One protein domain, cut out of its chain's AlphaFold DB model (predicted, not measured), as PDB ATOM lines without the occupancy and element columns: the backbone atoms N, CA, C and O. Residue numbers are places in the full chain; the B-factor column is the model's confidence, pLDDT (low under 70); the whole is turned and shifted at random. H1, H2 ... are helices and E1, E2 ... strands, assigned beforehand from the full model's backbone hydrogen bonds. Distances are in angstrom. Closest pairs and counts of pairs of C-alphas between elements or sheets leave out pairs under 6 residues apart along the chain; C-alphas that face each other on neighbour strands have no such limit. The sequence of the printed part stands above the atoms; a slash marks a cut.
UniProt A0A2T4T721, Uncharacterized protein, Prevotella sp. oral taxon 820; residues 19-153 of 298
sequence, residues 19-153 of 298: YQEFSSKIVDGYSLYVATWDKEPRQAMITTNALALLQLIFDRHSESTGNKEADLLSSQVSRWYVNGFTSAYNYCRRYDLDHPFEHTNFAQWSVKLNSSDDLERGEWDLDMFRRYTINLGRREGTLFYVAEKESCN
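Overview. This is residues 19 to 153 of the 298 residues of an uncharacterized protein of Prevotella sp. oral taxon 820 (UniProt A0A2T4T721). Two long helices, H2 and H4, cross near their middles as a close-packed X, and the antiparallel hairpin E1 and E2 packs on one side of the crossing, with E2 the nearer strand. H1 packs on the earlier part of H4, while the short helix H3 packs on the side of H4 away from the hairpin; residues 97 to 103 stick out. The printed part has 135 residues, with two named strands and then four named helices in the order E1, E2, H1, H2, H3, H4; the sheet has the order E1 - E2, and the class is mostly helix. The whole is compact, with a radius of gyration of the C-alphas of 15.1 A, yet elongated, spanning 49 by 31 by 24 A.

Along the chain. E1 is residues 30 to 35, beginning at C-alpha 30 (7.151, 2.602, 9.709) and 15.6 A long, and E2 is residues 42 to 47, 16.6 A long. H1 holds residues 48 to 65 and measures 25.7 A. H2 holds residues 76 to 98, 32.4 A from C-alpha 76 (9.695, 19.187, 23.474) to C-alpha 98. H3 is residues 106 to 111. H4, the longest helix, runs from residue 126 to residue 153 over 41.0 A, ending at C-alpha 153 (15.134, -1.624, -5.289).

Arrangement. H4 is the hub and touches the three other helices. H1, H2 and H4 form a bundle, a group of helices packed together. H4 touches H2 with 51 pairs of C-alphas within 8 A, at a steep tilt of 42 degrees, the same way; their closest C-alphas are those of Phe 85 and Gly 141, 4.1 A apart. H1 touches H4 at a shallow tilt of 13 degrees, opposite ways, the closest C-alphas being those of His 61 and Phe 129, 6.9 A apart. H1 and H2 are a helical hairpin at a steep tilt of 45 degrees; H1 touches H2 with residues 54 to 61 alone, and the C-alphas of Phe 58 and Val 77 are the closest, at 6.1 A. H3 and H4 are a helical hairpin at a shallow tilt of 34 degrees, only just short of steep, with the closest C-alphas, of Ser 110 and Arg 139, 5.1 A apart. H3 and H1 are apart. E1 and E2 are a hairpin at 145 degrees; N 33 and O 44 are within hydrogen-bond range at 2.8 A, as are N 46 and O 31 at 2.9 A. The closest C-alphas of E2 and H2 are those of Ala 44 and Val 82, at 5.5 A, and those of E2 and H4 are Ile 46 and Glu 140, at 6.8 A. In H1, H2, H3 and H4 every O i to N i+4 pair is within hydrogen-bond range.

Size, cuts and confidence. The C-alphas farthest apart in the domain, of Gly 66 and Phe 101, are 49.9 A apart. The printed part has no cut. The link from H3 to H4, residues 112 to 125, is long, and the link from E2 to H1 is tight. The mean pLDDT of the printed part is 80.4; it is under 70 at residue 68 and at residues 95 to 104, 112 to 122 and 151 to 153.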
ATOM      1  N   TYR A  19      13.133  20.366   6.665       70.19
ATOM      2  CA  TYR A  19      11.990  19.486   6.913       70.19
ATOM      3  C   TYR A  19      11.462  18.912   5.608       70.19
ATOM      4  O   TYR A  19      11.199  19.648   4.659       70.19
ATOM      5  N   GLN A  20      11.304  17.593   5.585       70.88
ATOM      6  CA  GLN A  20      10.685  16.892   4.474       70.88
ATOM      7  C   GLN A  20       9.253  16.510   4.817       70.88
ATOM      8  O   GLN A  20       8.910  16.283   5.979       70.88
ATOM      9  N   GLU A  21       8.436  16.435   3.777       79.12
ATOM     10  CA  GLU A  21       7.125  15.821   3.848       79.12
ATOM     11  C   GLU A  21       7.273  14.306   3.664       79.12
ATOM     12  O   GLU A  21       7.839  13.837   2.675       79.12
ATOM     13  N   PHE A  22       6.781  13.548   4.642       83.69
ATOM     14  CA  PHE A  22       6.807  12.087   4.672       83.69
ATOM     15  C   PHE A  22       5.409  11.472   4.507       83.69
ATOM     16  O   PHE A  22       5.283  10.254   4.466       83.69
ATOM     17  N   SER A  23       4.363  12.295   4.373       80.31
ATOM     18  CA  SER A  23       2.958  11.871   4.245       80.31
ATOM     19  C   SER A  23       2.698  10.900   3.084       80.31
ATOM     20  O   SER A  23       1.787  10.080   3.164       80.31
ATOM     21  N   SER A  24       3.510  10.965   2.025       76.31
ATOM     22  CA  SER A  24       3.427  10.104   0.839       76.31
ATOM     23  C   SER A  24       4.392   8.912   0.855       76.31
ATOM     24  O   SER A  24       4.389   8.114  -0.081       76.31
ATOM     25  N   LYS A  25       5.236   8.778   1.886       76.56
ATOM     26  CA  LYS A  25       6.244   7.717   1.974       76.56
ATOM     27  C   LYS A  25       5.664   6.481   2.654       76.56
ATOM     28  O   LYS A  25       5.212   6.549   3.793       76.56
ATOM     29  N   ILE A  26       5.729   5.342   1.967       78.31
ATOM     30  CA  ILE A  26       5.258   4.050   2.474       78.31
ATOM     31  C   ILE A  26       6.456   3.107   2.558       78.31
ATOM     32  O   ILE A  26       7.040   2.743   1.538       78.31
ATOM     33  N   VAL A  27       6.834   2.743   3.783       81.25
ATOM     34  CA  VAL A  27       7.901   1.780   4.079       81.25
ATOM     35  C   VAL A  27       7.389   0.855   5.175       81.25
ATOM     36  O   VAL A  27       6.914   1.328   6.210       81.25
ATOM     37  N   ASP A  28       7.479  -0.453   4.945       82.19
ATOM     38  CA  ASP A  28       6.984  -1.459   5.881       82.19
ATOM     39  C   ASP A  28       7.611  -1.295   7.273       82.19
ATOM     40  O   ASP A  28       8.809  -1.061   7.427       82.19
ATOM     41  N   GLY A  29       6.776  -1.404   8.310       84.88
ATOM     42  CA  GLY A  29       7.192  -1.257   9.707       84.88
ATOM     43  C   GLY A  29       7.328   0.187  10.205       84.88
ATOM     44  O   GLY A  29       7.542   0.383  11.402       84.88
ATOM     45  N   TYR A  30       7.149   1.189   9.337       90.88
ATOM     46  CA  TYR A  30       7.151   2.602   9.709       90.88
ATOM     47  C   TYR A  30       5.760   3.228   9.604       90.88
ATOM     48  O   TYR A  30       4.950   2.885   8.749       90.88
ATOM     49  N   SER A  31       5.486   4.188  10.482       90.81
ATOM     50  CA  SER A  31       4.280   5.019  10.454       90.81
ATOM     51  C   SER A  31       4.643   6.498  10.493       90.81
ATOM     52  O   SER A  31       5.684   6.877  11.039       90.81
ATOM     53  N   LEU A  32       3.777   7.337   9.921       92.31
ATOM     54  CA  LEU A  32       3.938   8.787   9.966       92.31
ATOM     55  C   LEU A  32       3.821   9.285  11.412       92.31
ATOM     56  O   LEU A  32       2.842   9.003  12.101       92.31
ATOM     57  N   TYR A  33       4.803  10.069  11.844       93.25
ATOM     58  CA  TYR A  33       4.834  10.726  13.145       93.25
ATOM     59  C   TYR A  33       4.826  12.243  12.963       93.25
ATOM     60  O   TYR A  33       5.683  12.788  12.264       93.25
ATOM     61  N   VAL A  34       3.871  12.935  13.592       91.06
ATOM     62  CA  VAL A  34       3.685  14.385  13.437       91.06
ATOM     63  C   VAL A  34       3.849  15.087  14.783       91.06
ATOM     64  O   VAL A  34       2.992  14.985  15.654       91.06
ATOM     65  N   ALA A  35       4.945  15.829  14.933       89.12
ATOM     66  CA  ALA A  35       5.205  16.681  16.087       89.12
ATOM     67  C   ALA A  35       4.521  18.043  15.926       89.12
ATOM     68  O   ALA A  35       4.713  18.712  14.908       89.12
ATOM     69  N   THR A  36       3.789  18.484  16.948       89.06
ATOM     70  CA  THR A  36       2.988  19.723  16.944       89.06
ATOM     71  C   THR A  36       3.452  20.755  17.977       89.06
ATOM     72  O   THR A  36       2.778  21.754  18.198       89.06
ATOM     73  N   TRP A  37       4.629  20.549  18.581       83.00
ATOM     74  CA  TRP A  37       5.228  21.458  19.570       83.00
ATOM     75  C   TRP A  37       5.423  22.906  19.082       83.00
ATOM     76  O   TRP A  37       5.278  23.854  19.846       83.00
ATOM     77  N   ASP A  38       5.794  23.086  17.811       73.38
ATOM     78  CA  ASP A  38       5.995  24.402  17.195       73.38
ATOM     79  C   ASP A  38       4.737  24.845  16.426       73.38
ATOM     80  O   ASP A  38       3.879  24.033  16.091       73.38
ATOM     81  N   LYS A  39       4.668  26.131  16.046       72.81
ATOM     82  CA  LYS A  39       3.565  26.681  15.223       72.81
ATOM     83  C   LYS A  39       3.335  25.934  13.900       72.81
ATOM     84  O   LYS A  39       2.232  25.977  13.367       72.81
ATOM     85  N   GLU A  40       4.373  25.296  13.367       81.62
ATOM     86  CA  GLU A  40       4.307  24.479  12.155       81.62
ATOM     87  C   GLU A  40       4.538  23.004  12.516       81.62
ATOM     88  O   GLU A  40       5.597  22.699  13.089       81.62
ATOM     89  N   PRO A  41       3.594  22.099  12.174       84.69
ATOM     90  CA  PRO A  41       3.751  20.663  12.371       84.69
ATOM     91  C   PRO A  41       4.947  20.112  11.602       84.69
ATOM     92  O   PRO A  41       5.230  20.530  10.477       84.69
ATOM     93  N   ARG A  42       5.655  19.150  12.196       87.75
ATOM     94  CA  ARG A  42       6.869  18.569  11.610       87.75
ATOM     95  C   ARG A  42       6.758  17.064  11.570       87.75
ATOM     96  O   ARG A  42       6.319  16.448  12.536       87.75
ATOM     97  N   GLN A  43       7.163  16.495  10.445       89.38
ATOM     98  CA  GLN A  43       6.971  15.086  10.154       89.38
ATOM     99  C   GLN A  43       8.277  14.307  10.323       89.38
ATOM    100  O   GLN A  43       9.364  14.802  10.025       89.38
ATOM    101  N   ALA A  44       8.143  13.076  10.789       93.25
ATOM    102  CA  ALA A  44       9.158  12.039  10.773       93.25
ATOM    103  C   ALA A  44       8.468  10.696  10.519       93.25
ATOM    104  O   ALA A  44       7.239  10.615  10.484       93.25
ATOM    105  N   MET A  45       9.260   9.641  10.387       94.62
ATOM    106  CA  MET A  45       8.757   8.271  10.379       94.62
ATOM    107  C   MET A  45       9.200   7.585  11.665       94.62
ATOM    108  O   MET A  45      10.254   7.914  12.212       94.62
ATOM    109  N   ILE A  46       8.381   6.679  12.190       93.25
ATOM    110  CA  ILE A  46       8.665   6.001  13.456       93.25
ATOM    111  C   ILE A  46       8.232   4.540  13.404       93.25
ATOM    112  O   ILE A  46       7.182   4.216  12.847       93.25
ATOM    113  N   THR A  47       9.040   3.662  13.990       91.56
ATOM    114  CA  THR A  47       8.658   2.270  14.258       91.56
ATOM    115  C   THR A  47       7.870   2.151  15.565       91.56
ATOM    116  O   THR A  47       7.983   2.989  16.460       91.56
ATOM    117  N   THR A  48       7.108   1.067  15.740       89.19
ATOM    118  CA  THR A  48       6.367   0.808  16.992       89.19
ATOM    119  C   THR A  48       7.284   0.778  18.221       89.19
ATOM    120  O   THR A  48       6.940   1.330  19.264       89.19
ATOM    121  N   ASN A  49       8.478   0.190  18.091       87.50
ATOM    122  CA  ASN A  49       9.447   0.106  19.186       87.50
ATOM    123  C   ASN A  49      10.023   1.480  19.547       87.50
ATOM    124  O   ASN A  49      10.129   1.813  20.727       87.50
ATOM    125  N   ALA A  50      10.370   2.297  18.546       90.62
ATOM    126  CA  ALA A  50      10.856   3.649  18.787       90.62
ATOM    127  C   ALA A  50       9.773   4.547  19.395       90.62
ATOM    128  O   ALA A  50      10.088   5.355  20.265       90.62
ATOM    129  N   LEU A  51       8.504   4.371  19.008       92.56
ATOM    130  CA  LEU A  51       7.381   5.090  19.610       92.56
ATOM    131  C   LEU A  51       7.210   4.740  21.095       92.56
ATOM    132  O   LEU A  51       7.057   5.645  21.912       92.56
ATOM    133  N   ALA A  52       7.293   3.457  21.455       90.75
ATOM    134  CA  ALA A  52       7.218   3.024  22.851       90.75
ATOM    135  C   ALA A  52       8.362   3.610  23.700       90.75
ATOM    136  O   ALA A  52       8.133   4.106  24.802       90.75
ATOM    137  N   LEU A  53       9.589   3.617  23.167       90.44
ATOM    138  CA  LEU A  53      10.736   4.245  23.832       90.44
ATOM    139  C   LEU A  53      10.575   5.764  23.948       90.44
ATOM    140  O   LEU A  53      10.910   6.337  24.980       90.44
ATOM    141  N   LEU A  54      10.049   6.420  22.914       93.38
ATOM    142  CA  LEU A  54       9.813   7.860  22.925       93.38
ATOM    143  C   LEU A  54       8.751   8.259  23.958       93.38
ATOM    144  O   LEU A  54       8.915   9.275  24.632       93.38
ATOM    145  N   GLN A  55       7.712   7.437  24.126       93.25
ATOM    146  CA  GLN A  55       6.718   7.609  25.182       93.25
ATOM    147  C   GLN A  55       7.355   7.489  26.572       93.25
ATOM    148  O   GLN A  55       7.175   8.376  27.400       93.25
ATOM    149  N   LEU A  56       8.190   6.468  26.798       90.75
ATOM    150  CA  LEU A  56       8.905   6.291  28.068       90.75
ATOM    151  C   LEU A  56       9.814   7.487  28.405       90.75
ATOM    152  O   LEU A  56       9.882   7.918  29.557       90.75
ATOM    153  N   ILE A  57      10.514   8.032  27.404       90.44
ATOM    154  CA  ILE A  57      11.329   9.244  27.559       90.44
ATOM    155  C   ILE A  57      10.452  10.429  27.976       90.44
ATOM    156  O   ILE A  57      10.835  11.179  28.869       90.44
ATOM    157  N   PHE A  58       9.300  10.610  27.327       92.56
ATOM    158  CA  PHE A  58       8.376  11.703  27.624       92.56
ATOM    159  C   PHE A  58       7.812  11.624  29.042       92.56
ATOM    160  O   PHE A  58       7.828  12.632  29.751       92.56
ATOM    161  N   ASP A  59       7.385  10.439  29.473       91.00
ATOM    162  CA  ASP A  59       6.840  10.228  30.814       91.00
ATOM    163  C   ASP A  59       7.900  10.583  31.875       91.00
ATOM    164  O   ASP A  59       7.667  11.425  32.743       91.00
ATOM    165  N   ARG A  60       9.126  10.065  31.719       88.38
ATOM    166  CA  ARG A  60      10.252  10.363  32.622       88.38
ATOM    167  C   ARG A  60      10.694  11.819  32.596       88.38
ATOM    168  O   ARG A  60      11.025  12.381  33.636       88.38
ATOM    169  N   HIS A  61      10.728  12.441  31.421       89.00
ATOM    170  CA  HIS A  61      11.060  13.857  31.294       89.00
ATOM    171  C   HIS A  61      10.033  14.720  32.036       89.00
ATOM    172  O   HIS A  61      10.412  15.642  32.758       89.00
ATOM    173  N   SER A  62       8.745  14.401  31.899       87.88
ATOM    174  CA  SER A  62       7.650  15.104  32.575       87.88
ATOM    175  C   SER A  62       7.740  14.952  34.094       87.88
ATOM    176  O   SER A  62       7.653  15.944  34.819       87.88
ATOM    177  N   GLU A  63       8.011  13.736  34.579       86.69
ATOM    178  CA  GLU A  63       8.252  13.455  36.000       86.69
ATOM    179  C   GLU A  63       9.475  14.214  36.539       86.69
ATOM    180  O   GLU A  63       9.392  14.866  37.580       86.69
ATOM    181  N   SER A  64      10.596  14.179  35.815       82.31
ATOM    182  CA  SER A  64      11.870  14.748  36.263       82.31
ATOM    183  C   SER A  64      11.916  16.277  36.224       82.31
ATOM    184  O   SER A  64      12.657  16.884  36.995       82.31
ATOM    185  N   THR A  65      11.179  16.914  35.314       79.38
ATOM    186  CA  THR A  65      11.210  18.377  35.129       79.38
ATOM    187  C   THR A  65       9.999  19.083  35.737       79.38
ATOM    188  O   THR A  65       9.977  20.312  35.810       79.38
ATOM    189  N   GLY A  66       8.972  18.330  36.152       75.12
ATOM    190  CA  GLY A  66       7.671  18.876  36.548       75.12
ATOM    191  C   GLY A  66       6.925  19.571  35.401       75.12
ATOM    192  O   GLY A  66       5.939  20.273  35.647       75.12
ATOM    193  N   ASN A  67       7.402  19.416  34.162       74.38
ATOM    194  CA  ASN A  67       6.825  20.028  32.977       74.38
ATOM    195  C   ASN A  67       5.519  19.306  32.611       74.38
ATOM    196  O   ASN A  67       5.481  18.083  32.503       74.38
ATOM    197  N   LYS A  68       4.434  20.069  32.450       68.38
ATOM    198  CA  LYS A  68       3.077  19.551  32.207       68.38
ATOM    199  C   LYS A  68       2.698  19.670  30.737       68.38
ATOM    200  O   LYS A  68       1.661  20.242  30.401       68.38
ATOM    201  N   GLU A  69       3.572  19.195  29.860       80.81
ATOM    202  CA  GLU A  69       3.225  19.060  28.447       80.81
ATOM    203  C   GLU A  69       2.060  18.065  28.334       80.81
ATOM    204  O   GLU A  69       2.025  17.056  29.036       80.81
ATOM    205  N   ALA A  70       1.044  18.412  27.542       78.50
ATOM    206  CA  ALA A  70      -0.248  17.727  27.585       78.50
ATOM    207  C   ALA A  70      -0.178  16.304  27.017       78.50
ATOM    208  O   ALA A  70      -0.890  15.413  27.480       78.50
ATOM    209  N   ASP A  71       0.669  16.103  26.009       90.06
ATOM    210  CA  ASP A  71       0.848  14.832  25.329       90.06
ATOM    211  C   ASP A  71       2.204  14.779  24.615       90.06
ATOM    212  O   ASP A  71       2.853  15.801  24.378       90.06
ATOM    213  N   LEU A  72       2.617  13.570  24.231       92.00
ATOM    214  CA  LEU A  72       3.886  13.348  23.551       92.00
ATOM    215  C   LEU A  72       3.989  14.123  22.225       92.00
ATOM    216  O   LEU A  72       5.061  14.635  21.921       92.00
ATOM    217  N   LEU A  73       2.939  14.229  21.407       91.19
ATOM    218  CA  LEU A  73       3.040  14.869  20.085       91.19
ATOM    219  C   LEU A  73       3.266  16.379  20.206       91.19
ATOM    220  O   LEU A  73       4.024  16.957  19.418       91.19
ATOM    221  N   SER A  74       2.665  16.987  21.226       89.75
ATOM    222  CA  SER A  74       2.836  18.386  21.604       89.75
ATOM    223  C   SER A  74       3.933  18.585  22.659       89.75
ATOM    224  O   SER A  74       3.816  19.471  23.499       89.75
ATOM    225  N   SER A  75       5.012  17.792  22.611       91.62
ATOM    226  CA  SER A  75       6.117  17.856  23.581       91.62
ATOM    227  C   SER A  75       7.447  18.335  22.993       91.62
ATOM    228  O   SER A  75       7.750  18.147  21.803       91.62
ATOM    229  N   GLN A  76       8.316  18.875  23.849       89.94
ATOM    230  CA  GLN A  76       9.695  19.187  23.474       89.94
ATOM    231  C   GLN A  76      10.499  17.913  23.141       89.94
ATOM    232  O   GLN A  76      11.361  17.931  22.257       89.94
ATOM    233  N   VAL A  77      10.164  16.788  23.779       91.44
ATOM    234  CA  VAL A  77      10.730  15.458  23.497       91.44
ATOM    235  C   VAL A  77      10.458  15.051  22.045       91.44
ATOM    236  O   VAL A  77      11.380  14.719  21.294       91.44
ATOM    237  N   SER A  78       9.216  15.191  21.585       92.69
ATOM    238  CA  SER A  78       8.837  14.942  20.191       92.69
ATOM    239  C   SER A  78       9.591  15.841  19.211       92.69
ATOM    240  O   SER A  78      10.107  15.389  18.180       92.69
ATOM    241  N   ARG A  79       9.779  17.116  19.571       89.88
ATOM    242  CA  ARG A  79      10.582  18.056  18.784       89.88
ATOM    243  C   ARG A  79      12.035  17.588  18.624       89.88
ATOM    244  O   ARG A  79      12.594  17.709  17.529       89.88
ATOM    245  N   TRP A  80      12.658  17.074  19.684       91.44
ATOM    246  CA  TRP A  80      14.020  16.533  19.637       91.44
ATOM    247  C   TRP A  80      14.120  15.291  18.754       91.44
ATOM    248  O   TRP A  80      15.045  15.214  17.942       91.44
ATOM    249  N   TYR A  81      13.146  14.385  18.849       93.06
ATOM    250  CA  TYR A  81      13.077  13.187  18.017       93.06
ATOM    251  C   TYR A  81      13.030  13.548  16.529       93.06
ATOM    252  O   TYR A  81      13.918  13.164  15.763       93.06
ATOM    253  N   VAL A  82      12.059  14.377  16.127       91.56
ATOM    254  CA  VAL A  82      11.890  14.788  14.722       91.56
ATOM    255  C   VAL A  82      13.129  15.516  14.198       91.56
ATOM    256  O   VAL A  82      13.508  15.359  13.034       91.56
ATOM    257  N   ASN A  83      13.805  16.289  15.053       88.25
ATOM    258  CA  ASN A  83      15.051  16.950  14.679       88.25
ATOM    259  C   ASN A  83      16.191  15.972  14.408       88.25
ATOM    260  O   ASN A  83      16.912  16.141  13.423       88.25
ATOM    261  N   GLY A  84      16.357  14.974  15.276       87.75
ATOM    262  CA  GLY A  84      17.340  13.913  15.087       87.75
ATOM    263  C   GLY A  84      17.078  13.141  13.799       87.75
ATOM    264  O   GLY A  84      17.980  13.011  12.969       87.75
ATOM    265  N   PHE A  85      15.823  12.729  13.605       92.19
ATOM    266  CA  PHE A  85      15.364  11.998  12.425       92.19
ATOM    267  C   PHE A  85      15.669  12.750  11.136       92.19
ATOM    268  O   PHE A  85      16.405  12.258  10.281       92.19
ATOM    269  N   THR A  86      15.170  13.983  11.029       88.12
ATOM    270  CA  THR A  86      15.328  14.807   9.824       88.12
ATOM    271  C   THR A  86      16.803  15.039   9.507       88.12
ATOM    272  O   THR A  86      17.219  14.939   8.354       88.12
ATOM    273  N   SER A  87      17.615  15.308  10.533       85.00
ATOM    274  CA  SER A  87      19.048  15.546  10.365       85.00
ATOM    275  C   SER A  87      19.774  14.329   9.794       85.00
ATOM    276  O   SER A  87      20.563  14.490   8.864       85.00
ATOM    277  N   ALA A  88      19.538  13.134  10.339       85.62
ATOM    278  CA  ALA A  88      20.223  11.923   9.890       85.62
ATOM    279  C   ALA A  88      19.727  11.454   8.521       85.62
ATOM    280  O   ALA A  88      20.539  11.123   7.659       85.62
ATOM    281  N   TYR A  89      18.415  11.501   8.290       88.00
ATOM    282  CA  TYR A  89      17.825  11.166   6.997       88.00
ATOM    283  C   TYR A  89      18.375  12.065   5.879       88.00
ATOM    284  O   TYR A  89      18.865  11.581   4.858       88.00
ATOM    285  N   ASN A  90      18.383  13.385   6.097       82.12
ATOM    286  CA  ASN A  90      18.941  14.336   5.133       82.12
ATOM    287  C   ASN A  90      20.435  14.140   4.925       82.12
ATOM    288  O   ASN A  90      20.908  14.325   3.806       82.12
ATOM    289  N   TYR A  91      21.174  13.794   5.980       82.25
ATOM    290  CA  TYR A  91      22.589  13.482   5.855       82.25
ATOM    291  C   TYR A  91      22.799  12.273   4.947       82.25
ATOM    292  O   TYR A  91      23.539  12.404   3.983       82.25
ATOM    293  N   CYS A  92      22.109  11.149   5.179       76.81
ATOM    294  CA  CYS A  92      22.234   9.965   4.321       76.81
ATOM    295  C   CYS A  92      21.872  10.304   2.868       76.81
ATOM    296  O   CYS A  92      22.629  10.013   1.946       76.81
ATOM    297  N   ARG A  93      20.756  11.024   2.673       78.31
ATOM    298  CA  ARG A  93      20.309  11.478   1.351       78.31
ATOM    299  C   ARG A  93      21.360  12.334   0.650       78.31
ATOM    300  O   ARG A  93      21.638  12.109  -0.520       78.31
ATOM    301  N   ARG A  94      21.918  13.336   1.336       72.81
ATOM    302  CA  ARG A  94      22.960  14.227   0.795       72.81
ATOM    303  C   ARG A  94      24.251  13.468   0.536       72.81
ATOM    304  O   ARG A  94      24.811  13.629  -0.535       72.81
ATOM    305  N   TYR A  95      24.664  12.612   1.467       69.56
ATOM    306  CA  TYR A  95      25.864  11.800   1.338       69.56
ATOM    307  C   TYR A  95      25.805  10.961   0.065       69.56
ATOM    308  O   TYR A  95      26.734  11.026  -0.731       69.56
ATOM    309  N   ASP A  96      24.697  10.261  -0.179       62.28
ATOM    310  CA  ASP A  96      24.540   9.452  -1.392       62.28
ATOM    311  C   ASP A  96      24.401  10.286  -2.668       62.28
ATOM    312  O   ASP A  96      24.835   9.855  -3.734       62.28
ATOM    313  N   LEU A  97      23.832  11.491  -2.584       60.12
ATOM    314  CA  LEU A  97      23.828  12.437  -3.706       60.12
ATOM    315  C   LEU A  97      25.239  12.966  -4.015       60.12
ATOM    316  O   LEU A  97      25.584  13.178  -5.179       60.12
ATOM    317  N   ASP A  98      26.055  13.176  -2.985       54.16
ATOM    318  CA  ASP A  98      27.407  13.716  -3.097       54.16
ATOM    319  C   ASP A  98      28.427  12.638  -3.508       54.16
ATOM    320  O   ASP A  98      29.359  12.953  -4.267       54.16
ATOM    321  N   HIS A  99      28.185  11.385  -3.097       54.12
ATOM    322  CA  HIS A  99      29.034  10.199  -3.272       54.12
ATOM    323  C   HIS A  99      28.274   9.005  -3.903       54.12
ATOM    324  O   HIS A  99      28.263   7.908  -3.349       54.12
ATOM    325  N   PRO A 100      27.677   9.150  -5.101       45.78
ATOM    326  CA  PRO A 100      26.786   8.138  -5.690       45.78
ATOM    327  C   PRO A 100      27.460   6.802  -6.060       45.78
ATOM    328  O   PRO A 100      26.773   5.856  -6.439       45.78
ATOM    329  N   PHE A 101      28.792   6.718  -5.982       41.53
ATOM    330  CA  PHE A 101      29.580   5.510  -6.259       41.53
ATOM    331  C   PHE A 101      30.254   4.936  -5.008       41.53
ATOM    332  O   PHE A 101      30.944   3.921  -5.094       41.53
ATOM    333  N   GLU A 102      30.079   5.580  -3.853       48.00
ATOM    334  CA  GLU A 102      30.567   5.070  -2.580       48.00
ATOM    335  C   GLU A 102      29.452   4.281  -1.909       48.00
ATOM    336  O   GLU A 102      28.419   4.820  -1.513       48.00
ATOM    337  N   HIS A 103      29.661   2.977  -1.766       58.69
ATOM    338  CA  HIS A 103      28.745   2.153  -0.994       58.69
ATOM    339  C   HIS A 103      28.994   2.373   0.497       58.69
ATOM    340  O   HIS A 103      29.862   1.738   1.098       58.69
ATOM    341  N   THR A 104      28.213   3.272   1.093       68.00
ATOM    342  CA  THR A 104      28.226   3.499   2.539       68.00
ATOM    343  C   THR A 104      27.209   2.600   3.220       68.00
ATOM    344  O   THR A 104      26.014   2.642   2.931       68.00
ATOM    345  N   ASN A 105      27.672   1.784   4.166       77.81
ATOM    346  CA  ASN A 105      26.788   0.956   4.977       77.81
ATOM    347  C   ASN A 105      26.170   1.792   6.112       77.81
ATOM    348  O   ASN A 105      26.623   1.763   7.260       77.81
ATOM    349  N   PHE A 106      25.125   2.554   5.788       79.00
ATOM    350  CA  PHE A 106      24.399   3.359   6.773       79.00
ATOM    351  C   PHE A 106      23.733   2.513   7.866       79.00
ATOM    352  O   PHE A 106      23.604   2.977   8.998       79.00
ATOM    353  N   ALA A 107      23.387   1.253   7.588       76.31
ATOM    354  CA  ALA A 107      22.881   0.348   8.617       76.31
ATOM    355  C   ALA A 107      23.936   0.117   9.714       76.31
ATOM    356  O   ALA A 107      23.629   0.262  10.897       76.31
ATOM    357  N   GLN A 108      25.205  -0.116   9.355       73.94
ATOM    358  CA  GLN A 108      26.307  -0.181  10.327       73.94
ATOM    359  C   GLN A 108      26.562   1.154  11.037       73.94
ATOM    360  O   GLN A 108      26.966   1.162  12.201       73.94
ATOM    361  N   TRP A 109      26.319   2.285  10.372       71.31
ATOM    362  CA  TRP A 109      26.400   3.594  11.021       71.31
ATOM    363  C   TRP A 109      25.339   3.754  12.114       71.31
ATOM    364  O   TRP A 109      25.664   4.200  13.214       71.31
ATOM    365  N   SER A 110      24.108   3.300  11.861       73.94
ATOM    366  CA  SER A 110      23.008   3.366  12.832       73.94
ATOM    367  C   SER A 110      23.295   2.591  14.126       73.94
ATOM    368  O   SER A 110      22.874   3.011  15.199       73.94
ATOM    369  N   VAL A 111      24.085   1.511  14.058       73.56
ATOM    370  CA  VAL A 111      24.494   0.729  15.238       73.56
ATOM    371  C   VAL A 111      25.356   1.563  16.189       73.56
ATOM    372  O   VAL A 111      25.249   1.414  17.403       73.56
ATOM    373  N   LYS A 112      26.165   2.490  15.659       68.38
ATOM    374  CA  LYS A 112      26.974   3.425  16.463       68.38
ATOM    375  C   LYS A 112      26.137   4.532  17.115       68.38
ATOM    376  O   LYS A 112      26.647   5.241  17.973       68.38
ATOM    377  N   LEU A 113      24.879   4.689  16.697       66.69
ATOM    378  CA  LEU A 113      23.913   5.624  17.275       66.69
ATOM    379  C   LEU A 113      23.072   4.989  18.389       66.69
ATOM    380  O   LEU A 113      22.235   5.680  18.971       66.69
ATOM    381  N   ASN A 114      23.284   3.706  18.705       65.62
ATOM    382  CA  ASN A 114      22.773   3.140  19.946       65.62
ATOM    383  C   ASN A 114      23.414   3.909  21.099       65.62
ATOM    384  O   ASN A 114      24.611   3.769  21.354       65.62
ATOM    385  N   SER A 115      22.624   4.752  21.758       57.66
ATOM    386  CA  SER A 115      23.053   5.334  23.019       57.66
ATOM    387  C   SER A 115      23.353   4.180  23.982       57.66
ATOM    388  O   SER A 115      22.564   3.247  24.122       57.66
ATOM    389  N   SER A 116      24.531   4.226  24.598       51.91
ATOM    390  CA  SER A 116      24.915   3.349  25.706       51.91
ATOM    391  C   SER A 116      24.187   3.694  27.008       51.91
ATOM    392  O   SER A 116      24.432   3.047  28.026       51.91
ATOM    393  N   ASP A 117      23.368   4.745  27.001       53.25
ATOM    394  CA  ASP A 117      22.695   5.246  28.184       53.25
ATOM    395  C   ASP A 117      21.477   4.367  28.444       53.25
ATOM    396  O   ASP A 117      20.500   4.348  27.697       53.25
ATOM    397  N   ASP A 118      21.569   3.589  29.511       58.47
ATOM    398  CA  ASP A 118      20.445   2.843  30.032       58.47
ATOM    399  C   ASP A 118      19.398   3.844  30.530       58.47
ATOM    400  O   ASP A 118      19.639   4.572  31.500       58.47
ATOM    401  N   LEU A 119      18.243   3.890  29.855       62.78
ATOM    402  CA  LEU A 119      17.081   4.658  30.302       62.78
ATOM    403  C   LEU A 119      16.762   4.356  31.768       62.78
ATOM    404  O   LEU A 119      16.248   5.230  32.443       62.78
ATOM    405  N   GLU A 120      17.110   3.184  32.304       60.47
ATOM    406  CA  GLU A 120      16.830   2.804  33.687       60.47
ATOM    407  C   GLU A 120      17.839   3.313  34.733       60.47
ATOM    408  O   GLU A 120      17.581   3.190  35.931       60.47
ATOM    409  N   ARG A 121      18.959   3.937  34.338       59.25
ATOM    410  CA  ARG A 121      19.974   4.417  35.293       59.25
ATOM    411  C   ARG A 121      19.772   5.868  35.732       59.25
ATOM    412  O   ARG A 121      19.952   6.784  34.936       59.25
ATOM    413  N   GLY A 122      19.588   6.048  37.044       65.62
ATOM    414  CA  GLY A 122      19.812   7.308  37.768       65.62
ATOM    415  C   GLY A 122      18.844   8.450  37.444       65.62
ATOM    416  O   GLY A 122      17.900   8.293  36.675       65.62
ATOM    417  N   GLU A 123      19.083   9.608  38.062       73.94
ATOM    418  CA  GLU A 123      18.409  10.858  37.702       73.94
ATOM    419  C   GLU A 123      18.977  11.389  36.382       73.94
ATOM    420  O   GLU A 123      20.193  11.410  36.180       73.94
ATOM    421  N   TRP A 124      18.091  11.804  35.480       81.81
ATOM    422  CA  TRP A 124      18.457  12.354  34.178       81.81
ATOM    423  C   TRP A 124      18.299  13.867  34.196       81.81
ATOM    424  O   TRP A 124      17.254  14.384  34.585       81.81
ATOM    425  N   ASP A 125      19.311  14.584  33.716       83.12
ATOM    426  CA  ASP A 125      19.167  16.011  33.453       83.12
ATOM    427  C   ASP A 125      18.524  16.274  32.076       83.12
ATOM    428  O   ASP A 125      18.394  15.394  31.217       83.12
ATOM    429  N   LEU A 126      18.111  17.525  31.853       82.94
ATOM    430  CA  LEU A 126      17.482  17.962  30.602       82.94
ATOM    431  C   LEU A 126      18.351  17.673  29.367       82.94
ATOM    432  O   LEU A 126      17.836  17.378  28.286       82.94
ATOM    433  N   ASP A 127      19.669  17.787  29.500       83.06
ATOM    434  CA  ASP A 127      20.588  17.625  28.384       83.06
ATOM    435  C   ASP A 127      20.803  16.143  28.038       83.06
ATOM    436  O   ASP A 127      20.917  15.805  26.857       83.06
ATOM    437  N   MET A 128      20.748  15.249  29.028       84.31
ATOM    438  CA  MET A 128      20.687  13.800  28.831       84.31
ATOM    439  C   MET A 128      19.419  13.403  28.073       84.31
ATOM    440  O   MET A 128      19.521  12.764  27.021       84.31
ATOM    441  N   PHE A 129      18.240  13.864  28.518       85.94
ATOM    442  CA  PHE A 129      16.978  13.636  27.798       85.94
ATOM    443  C   PHE A 129      17.069  14.121  26.351       85.94
ATOM    444  O   PHE A 129      16.743  13.389  25.410       85.94
ATOM    445  N   ARG A 130      17.583  15.336  26.148       87.12
ATOM    446  CA  ARG A 130      17.757  15.919  24.820       87.12
ATOM    447  C   ARG A 130      18.694  15.096  23.940       87.12
ATOM    448  O   ARG A 130      18.334  14.783  22.803       87.12
ATOM    449  N   ARG A 131      19.898  14.767  24.418       84.81
ATOM    450  CA  ARG A 131      20.908  14.029  23.640       84.81
ATOM    451  C   ARG A 131      20.420  12.634  23.275       84.81
ATOM    452  O   ARG A 131      20.527  12.249  22.109       84.81
ATOM    453  N   TYR A 132      19.832  11.924  24.234       85.50
ATOM    454  CA  TYR A 132      19.284  10.592  24.014       85.50
ATOM    455  C   TYR A 132      18.182  10.611  22.952       85.50
ATOM    456  O   TYR A 132      18.247   9.877  21.966       85.50
ATOM    457  N   THR A 133      17.217  11.524  23.091       89.56
ATOM    458  CA  THR A 133      16.083  11.636  22.163       89.56
ATOM    459  C   THR A 133      16.524  12.013  20.747       89.56
ATOM    460  O   THR A 133      16.019  11.462  19.767       89.56
ATOM    461  N   ILE A 134      17.502  12.916  20.610       88.38
ATOM    462  CA  ILE A 134      18.081  13.262  19.303       88.38
ATOM    463  C   ILE A 134      18.763  12.042  18.674       88.38
ATOM    464  O   ILE A 134      18.612  11.822  17.474       88.38
ATOM    465  N   ASN A 135      19.505  11.247  19.448       85.31
ATOM    466  CA  ASN A 135      20.181  10.058  18.926       85.31
ATOM    467  C   ASN A 135      19.196   8.951  18.536       85.31
ATOM    468  O   ASN A 135      19.372   8.355  17.474       85.31
ATOM    469  N   LEU A 136      18.126   8.751  19.314       88.19
ATOM    470  CA  LEU A 136      17.008   7.884  18.933       88.19
ATOM    471  C   LEU A 136      16.429   8.316  17.579       88.19
ATOM    472  O   LEU A 136      16.345   7.507  16.658       88.19
ATOM    473  N   GLY A 137      16.124   9.609  17.426       91.06
ATOM    474  CA  GLY A 137      15.658  10.166  16.157       91.06
ATOM    475  C   GLY A 137      16.645   9.926  15.017       91.06
ATOM    476  O   GLY A 137      16.253   9.460  13.953       91.06
ATOM    477  N   ARG A 138      17.942  10.191  15.224       89.12
ATOM    478  CA  ARG A 138      18.978   9.985  14.197       89.12
ATOM    479  C   ARG A 138      19.051   8.533  13.739       89.12
ATOM    480  O   ARG A 138      19.114   8.286  12.540       89.12
ATOM    481  N   ARG A 139      19.017   7.591  14.682       86.62
ATOM    482  CA  ARG A 139      19.022   6.159  14.383       86.62
ATOM    483  C   ARG A 139      17.828   5.782  13.509       86.62
ATOM    484  O   ARG A 139      18.031   5.175  12.461       86.62
ATOM    485  N   GLU A 140      16.623   6.193  13.899       90.38
ATOM    486  CA  GLU A 140      15.409   5.937  13.117       90.38
ATOM    487  C   GLU A 140      15.479   6.591  11.729       90.38
ATOM    488  O   GLU A 140      15.125   5.955  10.743       90.38
ATOM    489  N   GLY A 141      16.004   7.817  11.622       90.31
ATOM    490  CA  GLY A 141      16.170   8.521  10.344       90.31
ATOM    491  C   GLY A 141      17.139   7.827   9.388       90.31
ATOM    492  O   GLY A 141      16.876   7.744   8.189       90.31
ATOM    493  N   THR A 142      18.244   7.289   9.910       86.38
ATOM    494  CA  THR A 142      19.199   6.492   9.131       86.38
ATOM    495  C   THR A 142      18.593   5.161   8.686       86.38
ATOM    496  O   THR A 142      18.727   4.792   7.522       86.38
ATOM    497  N   LEU A 143      17.921   4.441   9.589       87.31
ATOM    498  CA  LEU A 143      17.304   3.149   9.274       87.31
ATOM    499  C   LEU A 143      16.162   3.292   8.267       87.31
ATOM    500  O   LEU A 143      16.102   2.530   7.306       87.31
ATOM    501  N   PHE A 144      15.325   4.316   8.431       91.12
ATOM    502  CA  PHE A 144      14.258   4.620   7.489       91.12
ATOM    503  C   PHE A 144      14.808   4.900   6.086       91.12
ATOM    504  O   PHE A 144      14.275   4.385   5.110       91.12
ATOM    505  N   TYR A 145      15.904   5.660   5.972       88.44
ATOM    506  CA  TYR A 145      16.550   5.914   4.682       88.44
ATOM    507  C   TYR A 145      17.012   4.625   3.984       88.44
ATOM    508  O   TYR A 145      16.813   4.461   2.781       88.44
ATOM    509  N   VAL A 146      17.620   3.704   4.739       84.50
ATOM    510  CA  VAL A 146      18.055   2.399   4.215       84.50
ATOM    511  C   VAL A 146      16.849   1.584   3.744       84.50
ATOM    512  O   VAL A 146      16.840   1.119   2.607       84.50
ATOM    513  N   ALA A 147      15.815   1.476   4.578       82.31
ATOM    514  CA  ALA A 147      14.610   0.712   4.268       82.31
ATOM    515  C   ALA A 147      13.836   1.288   3.066       82.31
ATOM    516  O   ALA A 147      13.365   0.537   2.213       82.31
ATOM    517  N   GLU A 148      13.755   2.617   2.945       84.62
ATOM    518  CA  GLU A 148      13.154   3.286   1.786       84.62
ATOM    519  C   GLU A 148      13.878   2.902   0.488       84.62
ATOM    520  O   GLU A 148      13.242   2.538  -0.502       84.62
ATOM    521  N   LYS A 149      15.217   2.913   0.498       79.06
ATOM    522  CA  LYS A 149      16.021   2.508  -0.660       79.06
ATOM    523  C   LYS A 149      15.864   1.036  -1.019       79.06
ATOM    524  O   LYS A 149      15.808   0.699  -2.201       79.06
ATOM    525  N   GLU A 150      15.818   0.159  -0.023       76.12
ATOM    526  CA  GLU A 150      15.626  -1.277  -0.235       76.12
ATOM    527  C   GLU A 150      14.237  -1.582  -0.814       76.12
ATOM    528  O   GLU A 150      14.134  -2.383  -1.743       76.12
ATOM    529  N   SER A 151      13.199  -0.876  -0.355       66.62
ATOM    530  CA  SER A 151      11.836  -0.968  -0.895       66.62
ATOM    531  C   SER A 151      11.769  -0.557  -2.374       66.62
ATOM    532  O   SER A 151      11.212  -1.283  -3.201       66.62
ATOM    533  N   CYS A 152      12.431   0.545  -2.750       57.16
ATOM    534  CA  CYS A 152      12.516   0.980  -4.149       57.16
ATOM    535  C   CYS A 152      13.295  -0.002  -5.045       57.16
ATOM    536  O   CYS A 152      12.933  -0.193  -6.204       57.16
ATOM    537  N   ASN A 153      14.344  -0.651  -4.526       51.72
ATOM    538  CA  ASN A 153      15.134  -1.624  -5.289       51.72
ATOM    539  C   ASN A 153      14.430  -2.987  -5.423       51.72
ATOM    540  O   ASN A 153      14.552  -3.642  -6.458       51.72
TER     541      ASN A 153